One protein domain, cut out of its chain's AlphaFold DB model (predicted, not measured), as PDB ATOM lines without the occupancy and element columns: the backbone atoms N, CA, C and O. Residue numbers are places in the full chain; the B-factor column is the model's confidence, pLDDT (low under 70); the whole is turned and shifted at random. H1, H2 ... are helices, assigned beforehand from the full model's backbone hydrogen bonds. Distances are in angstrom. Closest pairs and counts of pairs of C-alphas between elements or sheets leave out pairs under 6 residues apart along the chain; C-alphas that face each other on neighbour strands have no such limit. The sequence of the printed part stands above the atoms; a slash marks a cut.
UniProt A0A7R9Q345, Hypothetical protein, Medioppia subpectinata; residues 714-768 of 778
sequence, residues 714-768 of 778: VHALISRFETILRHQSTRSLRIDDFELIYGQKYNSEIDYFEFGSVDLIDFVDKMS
ATOM      1  N   VAL A 714      91.387 147.820  89.655       77.50
ATOM      2  CA  VAL A 714      91.727 146.404  89.876       77.50
ATOM      3  C   VAL A 714      92.623 146.250  91.109       77.50
ATOM      4  O   VAL A 714      92.300 145.489  92.019       77.50
ATOM      5  N   HIS A 715      93.705 147.027  91.208       77.19
ATOM      6  CA  HIS A 715      94.592 146.987  92.376       77.19
ATOM      7  C   HIS A 715      93.886 147.355  93.690       77.19
ATOM      8  O   HIS A 715      94.108 146.707  94.719       77.19
ATOM      9  N   ALA A 716      93.016 148.367  93.671       78.81
ATOM     10  CA  ALA A 716      92.241 148.763  94.840       78.81
ATOM     11  C   ALA A 716      91.277 147.656  95.296       78.81
ATOM     12  O   ALA A 716      91.169 147.408  96.500       78.81
ATOM     13  N   LEU A 717      90.635 146.954  94.358       80.50
ATOM     14  CA  LEU A 717      89.770 145.810  94.654       80.50
ATOM     15  C   LEU A 717      90.554 144.647  95.265       80.50
ATOM     16  O   LEU A 717      90.158 144.171  96.327       80.50
ATOM     17  N   ILE A 718      91.715 144.275  94.709       78.19
ATOM     18  CA  ILE A 718      92.605 143.258  95.310       78.19
ATOM     19  C   ILE A 718      92.907 143.608  96.773       78.19
ATOM     20  O   ILE A 718      92.796 142.768  97.663       78.19
ATOM     21  N   SER A 719      93.255 144.865  97.052       78.38
ATOM     22  CA  SER A 719      93.560 145.319  98.413       78.38
ATOM     23  C   SER A 719      92.353 145.227  99.362       78.38
ATOM     24  O   SER A 719      92.507 144.819 100.521       78.38
ATOM     25  N   ARG A 720      91.137 145.543  98.890       83.06
ATOM     26  CA  ARG A 720      89.895 145.368  99.668       83.06
ATOM     27  C   ARG A 720      89.610 143.891  99.954       83.06
ATOM     28  O   ARG A 720      89.299 143.557 101.098       83.06
ATOM     29  N   PHE A 721      89.804 143.013  98.970       83.81
ATOM     30  CA  PHE A 721      89.656 141.560  99.119       83.81
ATOM     31  C   PHE A 721      90.638 141.004 100.154       83.81
ATOM     32  O   PHE A 721      90.225 140.338 101.104       83.81
ATOM     33  N   GLU A 722      91.927 141.353 100.046       82.12
ATOM     34  CA  GLU A 722      92.935 140.976 101.043       82.12
ATOM     35  C   GLU A 722      92.548 141.476 102.442       82.12
ATOM     36  O   GLU A 722      92.701 140.750 103.424       82.12
ATOM     37  N   THR A 723      92.029 142.701 102.551       80.62
ATOM     38  CA  THR A 723      91.623 143.283 103.835       80.62
ATOM     39  C   THR A 723      90.458 142.518 104.453       80.62
ATOM     40  O   THR A 723      90.519 142.215 105.643       80.62
ATOM     41  N   ILE A 724      89.411 142.190 103.691       83.50
ATOM     42  CA  ILE A 724      88.277 141.393 104.190       83.50
ATOM     43  C   ILE A 724      88.766 140.030 104.683       83.50
ATOM     44  O   ILE A 724      88.479 139.665 105.821       83.50
ATOM     45  N   LEU A 725      89.566 139.323 103.880       85.19
ATOM     46  CA  LEU A 725      90.060 137.989 104.227       85.19
ATOM     47  C   LEU A 725      91.007 138.009 105.434       85.19
ATOM     48  O   LEU A 725      90.903 137.146 106.297       85.19
ATOM     49  N   ARG A 726      91.893 139.006 105.570       83.69
ATOM     50  CA  ARG A 726      92.799 139.120 106.734       83.69
ATOM     51  C   ARG A 726      92.069 139.311 108.065       83.69
ATOM     52  O   ARG A 726      92.639 138.965 109.095       83.69
ATOM     53  N   HIS A 727      90.858 139.868 108.050       80.38
ATOM     54  CA  HIS A 727      90.034 140.026 109.253       80.38
ATOM     55  C   HIS A 727      89.250 138.751 109.607       80.38
ATOM     56  O   HIS A 727      88.650 138.699 110.676       80.38
ATOM     57  N   GLN A 728      89.275 137.723 108.749       81.19
ATOM     58  CA  GLN A 728      88.704 136.412 109.047       81.19
ATOM     59  C   GLN A 728      89.732 135.534 109.762       81.19
ATOM     60  O   GLN A 728      90.900 135.478 109.368       81.19
ATOM     61  N   SER A 729      89.290 134.793 110.779       79.00
ATOM     62  CA  SER A 729      90.146 133.893 111.570       79.00
ATOM     63  C   SER A 729      90.826 132.816 110.718       79.00
ATOM     64  O   SER A 729      91.974 132.457 110.968       79.00
ATOM     65  N   THR A 730      90.149 132.339 109.676       82.00
ATOM     66  CA  THR A 730      90.628 131.302 108.751       82.00
ATOM     67  C   THR A 730      91.241 131.860 107.468       82.00
ATOM     68  O   THR A 730      91.720 131.091 106.637       82.00
ATOM     69  N   ARG A 731      91.224 133.189 107.273       82.44
ATOM     70  CA  ARG A 731      91.553 133.855 105.997       82.44
ATOM     71  C   ARG A 731      90.763 133.342 104.785       82.44
ATOM     72  O   ARG A 731      91.198 133.512 103.649       82.44
ATOM     73  N   SER A 732      89.601 132.747 105.025       84.44
ATOM     74  CA  SER A 732      88.678 132.250 104.008       84.44
ATOM     75  C   SER A 732      87.273 132.760 104.301       84.44
ATOM     76  O   SER A 732      86.926 132.987 105.459       84.44
ATOM     77  N   LEU A 733      86.453 132.904 103.266       85.62
ATOM     78  CA  LEU A 733      85.055 133.302 103.395       85.62
ATOM     79  C   LEU A 733      84.239 132.621 102.292       85.62
ATOM     80  O   LEU A 733      84.776 132.368 101.212       85.62
ATOM     81  N   ARG A 734      82.964 132.315 102.557       84.88
ATOM     82  CA  ARG A 734      82.052 131.883 101.493       84.88
ATOM     83  C   ARG A 734      81.826 133.040 100.524       84.88
ATOM     84  O   ARG A 734      81.812 134.195 100.936       84.88
ATOM     85  N   ILE A 735      81.628 132.714  99.251       82.06
ATOM     86  CA  ILE A 735      81.405 133.709  98.196       82.06
ATOM     87  C   ILE A 735      80.147 134.539  98.499       82.06
ATOM     88  O   ILE A 735      80.226 135.763  98.488       82.06
ATOM     89  N   ASP A 736      79.052 133.884  98.900       80.25
ATOM     90  CA  ASP A 736      77.789 134.545  99.275       80.25
ATOM     91  C   ASP A 736      77.969 135.553 100.430       80.25
ATOM     92  O   ASP A 736      77.433 136.660 100.411       80.25
ATOM     93  N   ASP A 737      78.775 135.192 101.435       84.62
ATOM     94  CA  ASP A 737      79.046 136.051 102.593       84.62
ATOM     95  C   ASP A 737      80.004 137.200 102.235       84.62
ATOM     96  O   ASP A 737      80.000 138.251 102.881       84.62
ATOM     97  N   PHE A 738      80.845 137.016 101.211       86.56
ATOM     98  CA  PHE A 738      81.822 138.013 100.788       86.56
ATOM     99  C   PHE A 738      81.153 139.262 100.233       86.56
ATOM    100  O   PHE A 738      81.518 140.363 100.644       86.56
ATOM    101  N   GLU A 739      80.169 139.110  99.347       82.88
ATOM    102  CA  GLU A 739      79.448 140.250  98.772       82.88
ATOM    103  C   GLU A 739      78.703 141.041  99.848       82.88
ATOM    104  O   GLU A 739      78.788 142.272  99.882       82.88
ATOM    105  N   LEU A 740      78.077 140.342 100.801       83.12
ATOM    106  CA  LEU A 740      77.397 140.970 101.930       83.12
ATOM    107  C   LEU A 740      78.368 141.778 102.806       83.12
ATOM    108  O   LEU A 740      78.115 142.946 103.108       83.12
ATOM    109  N   ILE A 741      79.500 141.182 103.199       83.25
ATOM    110  CA  ILE A 741      80.513 141.857 104.023       83.25
ATOM    111  C   ILE A 741      81.164 143.014 103.256       83.25
ATOM    112  O   ILE A 741      81.449 144.063 103.841       83.25
ATOM    113  N   TYR A 742      81.390 142.853 101.951       83.88
ATOM    114  CA  TYR A 742      81.930 143.906 101.098       83.88
ATOM    115  C   TYR A 742      80.975 145.104 101.033       83.88
ATOM    116  O   TYR A 742      81.401 146.229 101.311       83.88
ATOM    117  N   GLY A 743      79.690 144.857 100.762       78.44
ATOM    118  CA  GLY A 743      78.647 145.881 100.721       78.44
ATOM    119  C   GLY A 743      78.521 146.636 102.044       78.44
ATOM    120  O   GLY A 743      78.533 147.865 102.055       78.44
ATOM    121  N   GLN A 744      78.518 145.924 103.176       79.44
ATOM    122  CA  GLN A 744      78.469 146.542 104.507       79.44
ATOM    123  C   GLN A 744      79.707 147.390 104.825       79.44
ATOM    124  O   GLN A 744      79.596 148.449 105.444       79.44
ATOM    125  N   LYS A 745      80.901 146.931 104.431       77.69
ATOM    126  CA  LYS A 745      82.166 147.586 104.795       77.69
ATOM    127  C   LYS A 745      82.507 148.780 103.908       77.69
ATOM    128  O   LYS A 745      83.114 149.733 104.393       77.69
ATOM    129  N   TYR A 746      82.164 148.715 102.625       75.19
ATOM    130  CA  TYR A 746      82.555 149.716 101.631       75.19
ATOM    131  C   TYR A 746      81.377 150.500 101.050       75.19
ATOM    132  O   TYR A 746      81.614 151.372 100.218       75.19
ATOM    133  N   ASN A 747      80.144 150.225 101.497       72.38
ATOM    134  CA  ASN A 747      78.913 150.887 101.054       72.38
ATOM    135  C   ASN A 747      78.789 150.931  99.520       72.38
ATOM    136  O   ASN A 747      78.512 151.971  98.924       72.38
ATOM    137  N   SER A 748      79.127 149.809  98.883       76.38
ATOM    138  CA  SER A 748      79.379 149.710  97.449       76.38
ATOM    139  C   SER A 748      79.226 148.257  97.018       76.38
ATOM    140  O   SER A 748      79.732 147.369  97.703       76.38
ATOM    141  N   GLU A 749      78.591 148.019  95.875       79.62
ATOM    142  CA  GLU A 749      78.575 146.703  95.229       79.62
ATOM    143  C   GLU A 749      79.794 146.536  94.313       79.62
ATOM    144  O   GLU A 749      80.481 147.507  93.981       79.62
ATOM    145  N   ILE A 750      80.104 145.292  93.953       80.81
ATOM    146  CA  ILE A 750      81.185 144.974  93.021       80.81
ATOM    147  C   ILE A 750      80.571 144.876  91.626       80.81
ATOM    148  O   ILE A 750      79.823 143.947  91.353       80.81
ATOM    149  N   ASP A 751      80.910 145.805  90.734       80.56
ATOM    150  CA  ASP A 751      80.516 145.730  89.324       80.56
ATOM    151  C   ASP A 751      81.526 144.875  88.541       80.56
ATOM    152  O   ASP A 751      82.524 145.371  88.017       80.56
ATOM    153  N   TYR A 752      81.307 143.560  88.508       80.19
ATOM    154  CA  TYR A 752      82.168 142.609  87.789       80.19
ATOM    155  C   TYR A 752      82.059 142.732  86.258       80.19
ATOM    156  O   TYR A 752      83.034 142.440  85.550       80.19
ATOM    157  N   PHE A 753      80.931 143.232  85.735       78.06
ATOM    158  CA  PHE A 753      80.722 143.424  84.297       78.06
ATOM    159  C   PHE A 753      81.633 144.513  83.729       78.06
ATOM    160  O   PHE A 753      82.168 144.342  82.629       78.06
ATOM    161  N   GLU A 754      81.898 145.582  84.493       76.12
ATOM    162  CA  GLU A 754      82.855 146.637  84.116       76.12
ATOM    163  C   GLU A 754      84.252 146.065  83.789       76.12
ATOM    164  O   GLU A 754      84.987 146.594  82.949       76.12
ATOM    165  N   PHE A 755      84.624 144.944  84.410       74.44
ATOM    166  CA  PHE A 755      85.915 144.292  84.198       74.44
ATOM    167  C   PHE A 755      85.880 143.171  83.151       74.44
ATOM    168  O   PHE A 755      86.907 142.527  82.929       74.44
ATOM    169  N   GLY A 756      84.747 142.960  82.475       78.50
ATOM    170  CA  GLY A 756      84.562 141.880  81.502       78.50
ATOM    171  C   GLY A 756      84.469 140.499  82.153       78.50
ATOM    172  O   GLY A 756      84.931 139.513  81.570       78.50
ATOM    173  N   SER A 757      83.942 140.438  83.380       82.38
ATOM    174  CA  SER A 757      83.693 139.189  84.105       82.38
ATOM    175  C   SER A 757      82.196 138.942  84.250       82.38
ATOM    176  O   SER A 757      81.424 139.892  84.364       82.38
ATOM    177  N   VAL A 758      81.786 137.676  84.187       84.88
ATOM    178  CA  VAL A 758      80.360 137.301  84.218       84.88
ATOM    179  C   VAL A 758      79.797 137.198  85.632       84.88
ATOM    180  O   VAL A 758      78.608 137.426  85.827       84.88
ATOM    181  N   ASP A 759      80.646 136.882  86.606       81.19
ATOM    182  CA  ASP A 759      80.312 136.784  88.023       81.19
ATOM    183  C   ASP A 759      81.564 137.024  88.892       81.19
ATOM    184  O   ASP A 759      82.671 137.252  88.389       81.19
ATOM    185  N   LEU A 760      81.393 136.984  90.217       80.81
ATOM    186  CA  LEU A 760      82.478 137.149  91.188       80.81
ATOM    187  C   LEU A 760      83.548 136.043  91.085       80.81
ATOM    188  O   LEU A 760      84.715 136.304  91.373       80.81
ATOM    189  N   ILE A 761      83.179 134.829  90.668       83.25
ATOM    190  CA  ILE A 761      84.095 133.686  90.530       83.25
ATOM    191  C   ILE A 761      85.058 133.945  89.370       83.25
ATOM    192  O   ILE A 761      86.273 133.992  89.569       83.25
ATOM    193  N   ASP A 762      84.507 134.206  88.187       81.75
ATOM    194  CA  ASP A 762      85.237 134.562  86.972       81.75
ATOM    195  C   ASP A 762      86.085 135.823  87.193       81.75
ATOM    196  O   ASP A 762      87.234 135.907  86.751       81.75
ATOM    197  N   PHE A 763      85.561 136.784  87.957       80.50
ATOM    198  CA  PHE A 763      86.301 137.983  88.324       80.50
ATOM    199  C   PHE A 763      87.526 137.682  89.193       80.50
ATOM    200  O   PHE A 763      88.619 138.163  88.887       80.50
ATOM    201  N   VAL A 764      87.386 136.876  90.250       80.81
ATOM    202  CA  VAL A 764      88.497 136.494  91.140       80.81
ATOM    203  C   VAL A 764      89.564 135.692  90.392       80.81
ATOM    204  O   VAL A 764      90.757 135.970  90.563       80.81
ATOM    205  N   ASP A 765      89.148 134.765  89.527       79.69
ATOM    206  CA  ASP A 765      90.052 133.948  88.710       79.69
ATOM    207  C   ASP A 765      90.859 134.805  87.717       79.69
ATOM    208  O   ASP A 765      92.071 134.619  87.563       79.69
ATOM    209  N   LYS A 766      90.223 135.808  87.092       76.88
ATOM    210  CA  LYS A 766      90.883 136.747  86.166       76.88
ATOM    211  C   LYS A 766      91.785 137.763  86.867       76.88
ATOM    212  O   LYS A 766      92.824 138.139  86.323       76.88
ATOM    213  N   MET A 767      91.396 138.246  88.048       70.75
ATOM    214  CA  MET A 767      92.032 139.403  88.689       70.75
ATOM    215  C   MET A 767      93.398 139.076  89.308       70.75
ATOM    216  O   MET A 767      94.288 139.930  89.354       70.75
ATOM    217  N   SER A 768      93.603 137.843  89.780       60.97
ATOM    218  CA  SER A 768      94.901 137.436  90.313       60.97
ATOM    219  C   SER A 768      95.090 135.925  90.279       60.97
ATOM    220  O   SER A 768      94.842 135.247  91.274       60.97
TER     221      SER A 768
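AT A GLANCE: This is residues 714 to 768 of the 778 residues of the protein "Hypothetical protein" of Medioppia subpectinata (UniProt A0A7R9Q345). Three short helices set steeply to one another make a loose triangle: H2 crosses the longest, H1, and H3 comes near an end of each. The unnamed stretch of residues 747 to 759 loops from the end of H2 back to H3. The 55 printed residues hold three named helices, in the order H1, H2, H3, and no named strand; the class is all helix. The whole is compact, radius of gyration of the C-alphas 10.8 A, spans 31 by 22 by 20 A.

IN THESE COORDINATES: H1, residues 714 to 726, begins at C-alpha 714 (91.727, 146.404, 89.876) and is 18.4 A long. H2, residues 735 to 746, is 16.4 A long. H3, residues 760 to 767, measures 10.1 A and ends at C-alpha 767 (92.032, 139.403, 88.689).

HOW THE PARTS SIT: H1 and H2 are close but not clearly touching, closest C-alphas Ile 724 and Tyr 742, 7.5 A, about perpendicular at 75 degrees. H1 and H3 are likewise close but not clearly touching, closest C-alphas Val 714 and Met 767, 7.1 A, at a steep tilt of 63 degrees, opposite ways. In H1 and H3 every O i to N i+4 pair is within hydrogen-bond range; in H2, 7 of 8.

THE WHOLE: The printed part has no cut. The link H2 to H3 is long. Residue 768 is under pLDDT 70.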